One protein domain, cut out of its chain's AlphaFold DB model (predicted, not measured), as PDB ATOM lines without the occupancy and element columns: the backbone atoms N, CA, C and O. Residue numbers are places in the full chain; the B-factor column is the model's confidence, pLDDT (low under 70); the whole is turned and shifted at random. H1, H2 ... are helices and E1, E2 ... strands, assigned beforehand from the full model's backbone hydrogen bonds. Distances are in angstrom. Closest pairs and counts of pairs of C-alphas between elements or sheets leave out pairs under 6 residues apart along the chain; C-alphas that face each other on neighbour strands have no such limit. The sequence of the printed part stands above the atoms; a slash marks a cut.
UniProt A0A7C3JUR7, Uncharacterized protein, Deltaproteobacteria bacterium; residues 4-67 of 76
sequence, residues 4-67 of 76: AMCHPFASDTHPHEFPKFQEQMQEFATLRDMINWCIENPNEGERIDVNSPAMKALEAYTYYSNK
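This is residues 4 to 67 of the 76 residues of an uncharacterized protein of Deltaproteobacteria bacterium (UniProt A0A7C3JUR7). What is the shape? Two steeply tilted helices, H1 and H2, touch, with a small hairpin, E1 and E2, before H1 and long unnamed stretches before the hairpin and between the helices. What makes it up? The 64 printed residues include E1, E2, H1 and H2 in that order, a mixed class with under half in named elements; the strands are antiparallel. It is compact, with a radius of gyration of the C-alphas of 11.2 A and spans of 28 by 24 by 23 A.

How do the strands pair? E1, residues 20 to 22, and E2, residues 27 to 29, form an antiparallel hairpin; N 22 and O 27 are within hydrogen-bond range at 2.9 A. How do the helices stand? H1, residues 31 to 40, touches residues 55 to 59 alone of H2, residues 53 to 65, at a steep tilt of 66 degrees, opposite ways; the closest C-alphas, of Arg 32 and Glu 59, are 7.0 A apart. In both, every O i to N i+4 pair is within hydrogen-bond range.

Where does E1 begin? C-alpha 20 is at (-35.297, 17.323, -40.003); E1 and E2 each measure 6.2 A. How long are the helices? H1 measures 14.3 A and H2 18.1 A, ending at C-alpha 65, (-20.421, 5.468, -36.794).

Which link is long? H1 to H2, with 12 residues. Is anything cut or uncertain? The printed part has no cut, and no printed residue is under 70.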
ATOM      1  N   ALA A   4     -28.850  -3.653 -39.874       91.94
ATOM      2  CA  ALA A   4     -27.682  -3.745 -40.744       91.94
ATOM      3  C   ALA A   4     -27.969  -4.313 -42.145       91.94
ATOM      4  O   ALA A   4     -27.105  -4.216 -43.007       91.94
ATOM      5  N   MET A   5     -29.150  -4.890 -42.390       91.88
ATOM      6  CA  MET A   5     -29.539  -5.322 -43.737       91.88
ATOM      7  C   MET A   5     -29.840  -4.136 -44.658       91.88
ATOM      8  O   MET A   5     -29.638  -4.244 -45.863       91.88
ATOM      9  N   CYS A   6     -30.296  -3.014 -44.093       91.69
ATOM     10  CA  CYS A   6     -30.570  -1.776 -44.827       91.69
ATOM     11  C   CYS A   6     -29.482  -0.722 -44.585       91.69
ATOM     12  O   CYS A   6     -29.088  -0.031 -45.516       91.69
ATOM     13  N   HIS A   7     -28.960  -0.640 -43.356       94.88
ATOM     14  CA  HIS A   7     -27.937   0.327 -42.946       94.88
ATOM     15  C   HIS A   7     -26.738  -0.367 -42.273       94.88
ATOM     16  O   HIS A   7     -26.606  -0.328 -41.040       94.88
ATOM     17  N   PRO A   8     -25.858  -1.041 -43.039       95.00
ATOM     18  CA  PRO A   8     -24.645  -1.651 -42.500       95.00
ATOM     19  C   PRO A   8     -23.816  -0.631 -41.712       95.00
ATOM     20  O   PRO A   8     -23.504   0.446 -42.206       95.00
ATOM     21  N   PHE A   9     -23.460  -0.949 -40.465       94.62
ATOM     22  CA  PHE A   9     -22.705  -0.046 -39.578       94.62
ATOM     23  C   PHE A   9     -23.334   1.346 -39.379       94.62
ATOM     24  O   PHE A   9     -22.620   2.300 -39.081       94.62
ATOM     25  N   ALA A  10     -24.659   1.466 -39.514       95.31
ATOM     26  CA  ALA A  10     -25.386   2.737 -39.505       95.31
ATOM     27  C   ALA A  10     -25.009   3.697 -40.658       95.31
ATOM     28  O   ALA A  10     -25.146   4.917 -40.519       95.31
ATOM     29  N   SER A  11     -24.559   3.157 -41.798       93.94
ATOM     30  CA  SER A  11     -24.318   3.927 -43.023       93.94
ATOM     31  C   SER A  11     -25.594   4.596 -43.536       93.94
ATOM     32  O   SER A  11     -26.692   4.066 -43.367       93.94
ATOM     33  N   ASP A  12     -25.451   5.762 -44.167       91.50
ATOM     34  CA  ASP A  12     -26.538   6.520 -44.809       91.50
ATOM     35  C   ASP A  12     -27.726   6.871 -43.892       91.50
ATOM     36  O   ASP A  12     -28.826   7.172 -44.353       91.50
ATOM     37  N   THR A  13     -27.513   6.878 -42.574       93.75
ATOM     38  CA  THR A  13     -28.522   7.303 -41.585       93.75
ATOM     39  C   THR A  13     -28.485   8.804 -41.299       93.75
ATOM     40  O   THR A  13     -29.446   9.340 -40.757       93.75
ATOM     41  N   HIS A  14     -27.395   9.484 -41.670       95.00
ATOM     42  CA  HIS A  14     -27.219  10.940 -41.585       95.00
ATOM     43  C   HIS A  14     -27.651  11.567 -40.236       95.00
ATOM     44  O   HIS A  14     -28.405  12.541 -40.207       95.00
ATOM     45  N   PRO A  15     -27.169  11.062 -39.080       96.50
ATOM     46  CA  PRO A  15     -27.630  11.512 -37.760       96.50
ATOM     47  C   PRO A  15     -27.306  12.985 -37.453       96.50
ATOM     48  O   PRO A  15     -27.925  13.585 -36.578       96.50
ATOM     49  N   HIS A  16     -26.334  13.568 -38.159       96.25
ATOM     50  CA  HIS A  16     -25.901  14.963 -38.026       96.25
ATOM     51  C   HIS A  16     -26.851  15.971 -38.698       96.25
ATOM     52  O   HIS A  16     -26.678  17.175 -38.520       96.25
ATOM     53  N   GLU A  17     -27.835  15.490 -39.458       96.56
ATOM     54  CA  GLU A  17     -28.856  16.324 -40.100       96.56
ATOM     55  C   GLU A  17     -30.142  16.409 -39.271       96.56
ATOM     56  O   GLU A  17     -31.012  17.231 -39.548       96.56
ATOM     57  N   PHE A  18     -30.281  15.572 -38.240       96.00
ATOM     58  CA  PHE A  18     -31.446  15.601 -37.365       96.00
ATOM     59  C   PHE A  18     -31.341  16.724 -36.320       96.00
ATOM     60  O   PHE A  18     -30.255  16.961 -35.783       96.00
ATOM     61  N   PRO A  19     -32.470  17.366 -35.956       96.38
ATOM     62  CA  PRO A  19     -33.835  17.105 -36.434       96.38
ATOM     63  C   PRO A  19     -34.086  17.633 -37.857       96.38
ATOM     64  O   PRO A  19     -33.539  18.666 -38.233       96.38
ATOM     65  N   LYS A  20     -34.935  16.938 -38.626       95.50
ATOM     66  CA  LYS A  20     -35.297  17.323 -40.003       95.50
ATOM     67  C   LYS A  20     -36.717  16.916 -40.380       95.50
ATOM     68  O   LYS A  20     -37.337  16.122 -39.671       95.50
ATOM     69  N   PHE A  21     -37.233  17.485 -41.468       96.00
ATOM     70  CA  PHE A  21     -38.511  17.054 -42.025       96.00
ATOM     71  C   PHE A  21     -38.324  15.675 -42.657       96.00
ATOM     72  O   PHE A  21     -37.397  15.467 -43.429       96.00
ATOM     73  N   GLN A  22     -39.174  14.718 -42.299       94.88
ATOM     74  CA  GLN A  22     -39.112  13.377 -42.864       94.88
ATOM     75  C   GLN A  22     -40.307  13.146 -43.767       94.88
ATOM     76  O   GLN A  22     -41.442  13.050 -43.302       94.88
ATOM     77  N   GLU A  23     -40.050  13.023 -45.068       93.50
ATOM     78  CA  GLU A  23     -41.093  12.848 -46.081       93.50
ATOM     79  C   GLU A  23     -41.959  11.611 -45.811       93.50
ATOM     80  O   GLU A  23     -43.169  11.647 -46.015       93.50
ATOM     81  N   GLN A  24     -41.369  10.531 -45.294       89.50
ATOM     82  CA  GLN A  24     -42.082   9.293 -44.968       89.50
ATOM     83  C   GLN A  24     -43.053   9.466 -43.793       89.50
ATOM     84  O   GLN A  24     -44.026   8.722 -43.695       89.50
ATOM     85  N   MET A  25     -42.794  10.436 -42.911       93.19
ATOM     86  CA  MET A  25     -43.631  10.744 -41.748       93.19
ATOM     87  C   MET A  25     -44.533  11.967 -41.977       93.19
ATOM     88  O   MET A  25     -45.501  12.151 -41.249       93.19
ATOM     89  N   GLN A  26     -44.245  12.789 -42.996       95.12
ATOM     90  CA  GLN A  26     -44.906  14.076 -43.260       95.12
ATOM     91  C   GLN A  26     -44.856  15.044 -42.061       95.12
ATOM     92  O   GLN A  26     -45.744  15.876 -41.872       95.12
ATOM     93  N   GLU A  27     -43.797  14.960 -41.258       95.62
ATOM     94  CA  GLU A  27     -43.583  15.800 -40.080       95.62
ATOM     95  C   GLU A  27     -42.087  15.987 -39.782       95.62
ATOM     96  O   GLU A  27     -41.224  15.325 -40.363       95.62
ATOM     97  N   PHE A  28     -41.769  16.911 -38.873       95.81
ATOM     98  CA  PHE A  28     -40.413  17.043 -38.341       95.81
ATOM     99  C   PHE A  28     -40.137  15.932 -37.333       95.81
ATOM    100  O   PHE A  28     -40.867  15.783 -36.358       95.81
ATOM    101  N   ALA A  29     -39.042  15.209 -37.541       96.38
ATOM    102  CA  ALA A  29     -38.654  14.074 -36.722       96.38
ATOM    103  C   ALA A  29     -37.272  14.286 -36.099       96.38
ATOM    104  O   ALA A  29     -36.358  14.869 -36.695       96.38
ATOM    105  N   THR A  30     -37.098  13.759 -34.891       97.00
ATOM    106  CA  THR A  30     -35.779  13.545 -34.293       97.00
ATOM    107  C   THR A  30     -35.170  12.232 -34.791       97.00
ATOM    108  O   THR A  30     -35.846  11.385 -35.379       97.00
ATOM    109  N   LEU A  31     -33.880  12.016 -34.511       96.75
ATOM    110  CA  LEU A  31     -33.235  10.735 -34.809       96.75
ATOM    111  C   LEU A  31     -33.933   9.566 -34.090       96.75
ATOM    112  O   LEU A  31     -34.082   8.492 -34.665       96.75
ATOM    113  N   ARG A  32     -34.401   9.771 -32.853       98.00
ATOM    114  CA  ARG A  32     -35.102   8.738 -32.070       98.00
ATOM    115  C   ARG A  32     -36.471   8.401 -32.645       98.00
ATOM    116  O   ARG A  32     -36.858   7.233 -32.614       98.00
ATOM    117  N   ASP A  33     -37.170   9.397 -33.185       97.56
ATOM    118  CA  ASP A  33     -38.436   9.176 -33.885       97.56
ATOM    119  C   ASP A  33     -38.200   8.297 -35.111       97.56
ATOM    120  O   ASP A  33     -38.887   7.292 -35.271       97.56
ATOM    121  N   MET A  34     -37.148   8.577 -35.889       96.12
ATOM    122  CA  MET A  34     -36.783   7.732 -37.028       96.12
ATOM    123  C   MET A  34     -36.295   6.338 -36.637       96.12
ATOM    124  O   MET A  34     -36.604   5.377 -37.335       96.12
ATOM    125  N   ILE A  35     -35.574   6.184 -35.522       97.00
ATOM    126  CA  ILE A  35     -35.200   4.855 -35.017       97.00
ATOM    127  C   ILE A  35     -36.461   4.037 -34.716       97.00
ATOM    128  O   ILE A  35     -36.559   2.898 -35.168       97.00
ATOM    129  N   ASN A  36     -37.434   4.609 -34.001       97.56
ATOM    130  CA  ASN A  36     -38.693   3.916 -33.720       97.56
ATOM    131  C   ASN A  36     -39.516   3.678 -34.991       97.56
ATOM    132  O   ASN A  36     -40.032   2.579 -35.164       97.56
ATOM    133  N   TRP A  37     -39.550   4.634 -35.919       96.31
ATOM    134  CA  TRP A  37     -40.216   4.453 -37.205       96.31
ATOM    135  C   TRP A  37     -39.624   3.274 -37.990       96.31
ATOM    136  O   TRP A  37     -40.371   2.457 -38.525       96.31
ATOM    137  N   CYS A  38     -38.293   3.126 -38.003       94.69
ATOM    138  CA  CYS A  38     -37.602   1.983 -38.606       94.69
ATOM    139  C   CYS A  38     -37.872   0.659 -37.869       94.69
ATOM    140  O   CYS A  38     -37.866  -0.407 -38.482       94.69
ATOM    141  N   ILE A  39     -38.093   0.690 -36.555       96.31
ATOM    142  CA  ILE A  39     -38.476  -0.505 -35.795       96.31
ATOM    143  C   ILE A  39     -39.903  -0.923 -36.164       96.31
ATOM    144  O   ILE A  39     -40.131  -2.091 -36.454       96.31
ATOM    145  N   GLU A  40     -40.836   0.022 -36.190       96.69
ATOM    146  CA  GLU A  40     -42.266  -0.240 -36.373       96.69
ATOM    147  C   GLU A  40     -42.609  -0.599 -37.829       96.69
ATOM    148  O   GLU A  40     -43.360  -1.541 -38.063       96.69
ATOM    149  N   ASN A  41     -42.050   0.114 -38.815       94.00
ATOM    150  CA  ASN A  41     -42.501   0.022 -40.210       94.00
ATOM    151  C   ASN A  41     -41.746  -1.050 -41.019       94.00
ATOM    152  O   ASN A  41     -42.354  -2.056 -41.372       94.00
ATOM    153  N   PRO A  42     -40.438  -0.912 -41.326       93.06
ATOM    154  CA  PRO A  42     -39.738  -1.912 -42.128       93.06
ATOM    155  C   PRO A  42     -39.371  -3.176 -41.341       93.06
ATOM    156  O   PRO A  42     -39.134  -4.219 -41.949       93.06
ATOM    157  N   ASN A  43     -39.273  -3.099 -40.011       94.12
ATOM    158  CA  ASN A  43     -38.894  -4.244 -39.188       94.12
ATOM    159  C   ASN A  43     -40.074  -4.927 -38.478       94.12
ATOM    160  O   ASN A  43     -39.872  -6.009 -37.924       94.12
ATOM    161  N   GLU A  44     -41.267  -4.321 -38.499       95.44
ATOM    162  CA  GLU A  44     -42.486  -4.836 -37.851       95.44
ATOM    163  C   GLU A  44     -42.266  -5.217 -36.370       95.44
ATOM    164  O   GLU A  44     -42.807  -6.195 -35.854       95.44
ATOM    165  N   GLY A  45     -41.398  -4.467 -35.688       95.19
ATOM    166  CA  GLY A  45     -41.024  -4.667 -34.294       95.19
ATOM    167  C   GLY A  45     -41.836  -3.813 -33.321       95.19
ATOM    168  O   GLY A  45     -42.601  -2.930 -33.706       95.19
ATOM    169  N   GLU A  46     -41.631  -4.055 -32.027       97.00
ATOM    170  CA  GLU A  46     -42.253  -3.268 -30.962       97.00
ATOM    171  C   GLU A  46     -41.464  -1.982 -30.693       97.00
ATOM    172  O   GLU A  46     -40.241  -2.006 -30.520       97.00
ATOM    173  N   ARG A  47     -42.187  -0.860 -30.620       97.44
ATOM    174  CA  ARG A  47     -41.652   0.441 -30.219       97.44
ATOM    175  C   ARG A  47     -40.868   0.338 -28.915       97.44
ATOM    176  O   ARG A  47     -41.355  -0.215 -27.932       97.44
ATOM    177  N   ILE A  48     -39.706   0.982 -28.859       98.06
ATOM    178  CA  ILE A  48     -38.939   1.093 -27.616       98.06
ATOM    179  C   ILE A  48     -39.116   2.475 -26.979       98.06
ATOM    180  O   ILE A  48     -39.283   3.492 -27.662       98.06
ATOM    181  N   ASP A  49     -39.054   2.525 -25.646       98.31
ATOM    182  CA  ASP A  49     -39.086   3.787 -24.899       98.31
ATOM    183  C   ASP A  49     -37.906   4.678 -25.323       98.31
ATOM    184  O   ASP A  49     -36.743   4.259 -25.316       98.31
ATOM    185  N   VAL A  50     -38.215   5.928 -25.668       97.38
ATOM    186  CA  VAL A  50     -37.262   6.954 -26.115       97.38
ATOM    187  C   VAL A  50     -36.195   7.294 -25.068       97.38
ATOM    188  O   VAL A  50     -35.148   7.847 -25.411       97.38
ATOM    189  N   ASN A  51     -36.436   6.959 -23.798       97.62
ATOM    190  CA  ASN A  51     -35.499   7.133 -22.690       97.62
ATOM    191  C   ASN A  51     -34.786   5.838 -22.275       97.62
ATOM    192  O   ASN A  51     -33.901   5.887 -21.404       97.62
ATOM    193  N   SER A  52     -35.136   4.705 -22.893       98.38
ATOM    194  CA  SER A  52     -34.569   3.397 -22.569       98.38
ATOM    195  C   SER A  52     -33.055   3.341 -22.814       98.38
ATOM    196  O   SER A  52     -32.525   4.047 -23.684       98.38
ATOM    197  N   PRO A  53     -32.329   2.464 -22.095       98.56
ATOM    198  CA  PRO A  53     -30.925   2.187 -22.393       98.56
ATOM    199  C   PRO A  53     -30.703   1.728 -23.841       98.56
ATOM    200  O   PRO A  53     -29.702   2.104 -24.444       98.56
ATOM    201  N   ALA A  54     -31.647   0.971 -24.414       97.81
ATOM    202  CA  ALA A  54     -31.577   0.497 -25.794       97.81
ATOM    203  C   ALA A  54     -31.627   1.654 -26.804       97.81
ATOM    204  O   ALA A  54     -30.760   1.734 -27.671       97.81
ATOM    205  N   MET A  55     -32.573   2.590 -26.652       98.38
ATOM    206  CA  MET A  55     -32.661   3.763 -27.530       98.38
ATOM    207  C   MET A  55     -31.381   4.602 -27.465       98.38
ATOM    208  O   MET A  55     -30.813   4.958 -28.494       98.38
ATOM    209  N   LYS A  56     -30.879   4.866 -26.252       98.44
ATOM    210  CA  LYS A  56     -29.631   5.621 -26.053       98.44
ATOM    211  C   LYS A  56     -28.427   4.920 -26.683       98.44
ATOM    212  O   LYS A  56     -27.574   5.588 -27.259       98.44
ATOM    213  N   ALA A  57     -28.354   3.593 -26.587       98.31
ATOM    214  CA  ALA A  57     -27.281   2.813 -27.196       98.31
ATOM    215  C   ALA A  57     -27.322   2.879 -28.729       98.31
ATOM    216  O   ALA A  57     -26.280   3.074 -29.352       98.31
ATOM    217  N   LEU A  58     -28.512   2.765 -29.329       97.62
ATOM    218  CA  LEU A  58     -28.693   2.887 -30.776       97.62
ATOM    219  C   LEU A  58     -28.316   4.286 -31.268       97.62
ATOM    220  O   LEU A  58     -27.515   4.411 -32.186       97.62
ATOM    221  N   GLU A  59     -28.829   5.334 -30.621       97.81
ATOM    222  CA  GLU A  59     -28.508   6.724 -30.955       97.81
ATOM    223  C   GLU A  59     -26.999   7.000 -30.858       97.81
ATOM    224  O   GLU A  59     -26.395   7.517 -31.800       97.81
ATOM    225  N   ALA A  60     -26.368   6.600 -29.748       98.00
ATOM    226  CA  ALA A  60     -24.935   6.780 -29.546       98.00
ATOM    227  C   ALA A  60     -24.103   6.029 -30.593       98.00
ATOM    228  O   ALA A  60     -23.126   6.576 -31.108       98.00
ATOM    229  N   TYR A  61     -24.491   4.796 -30.930       97.88
ATOM    230  CA  TYR A  61     -23.823   4.014 -31.966       97.88
ATOM    231  C   TYR A  61     -23.940   4.683 -33.339       97.88
ATOM    232  O   TYR A  61     -22.933   4.833 -34.028       97.88
ATOM    233  N   THR A  62     -25.131   5.159 -33.707       97.69
ATOM    234  CA  THR A  62     -25.356   5.861 -34.974       97.69
ATOM    235  C   THR A  62     -24.478   7.111 -35.087       97.69
ATOM    236  O   THR A  62     -23.813   7.299 -36.109       97.69
ATOM    237  N   TYR A  63     -24.393   7.933 -34.033       97.12
ATOM    238  CA  TYR A  63     -23.483   9.085 -34.012       97.12
ATOM    239  C   TYR A  63     -22.010   8.679 -34.085       97.12
ATOM    240  O   TYR A  63     -21.246   9.276 -34.842       97.12
ATOM    241  N   TYR A  64     -21.601   7.657 -33.331       97.44
ATOM    242  CA  TYR A  64     -20.226   7.163 -33.345       97.44
ATOM    243  C   TYR A  64     -19.798   6.687 -34.741       97.44
ATOM    244  O   TYR A  64     -18.702   7.021 -35.199       97.44
ATOM    245  N   SER A  65     -20.668   5.949 -35.432       97.12
ATOM    246  CA  SER A  65     -20.421   5.468 -36.794       97.12
ATOM    247  C   SER A  65     -20.303   6.597 -37.819       97.12
ATOM    248  O   SER A  65     -19.574   6.454 -38.795       97.12
ATOM    249  N   ASN A  66     -20.961   7.733 -37.578       96.12
ATOM    250  CA  ASN A  66     -20.943   8.915 -38.446       96.12
ATOM    251  C   ASN A  66     -20.033  10.034 -37.899       96.12
ATOM    252  O   ASN A  66     -20.242  11.220 -38.156       96.12
ATOM    253  N   LYS A  67     -19.019   9.681 -37.098       95.06
ATOM    254  CA  LYS A  67     -18.081  10.659 -36.534       95.06
ATOM    255  C   LYS A  67     -17.358  11.450 -37.630       95.06
ATOM    256  O   LYS A  67     -16.943  10.898 -38.647       95.06
TER     257      LYS A  67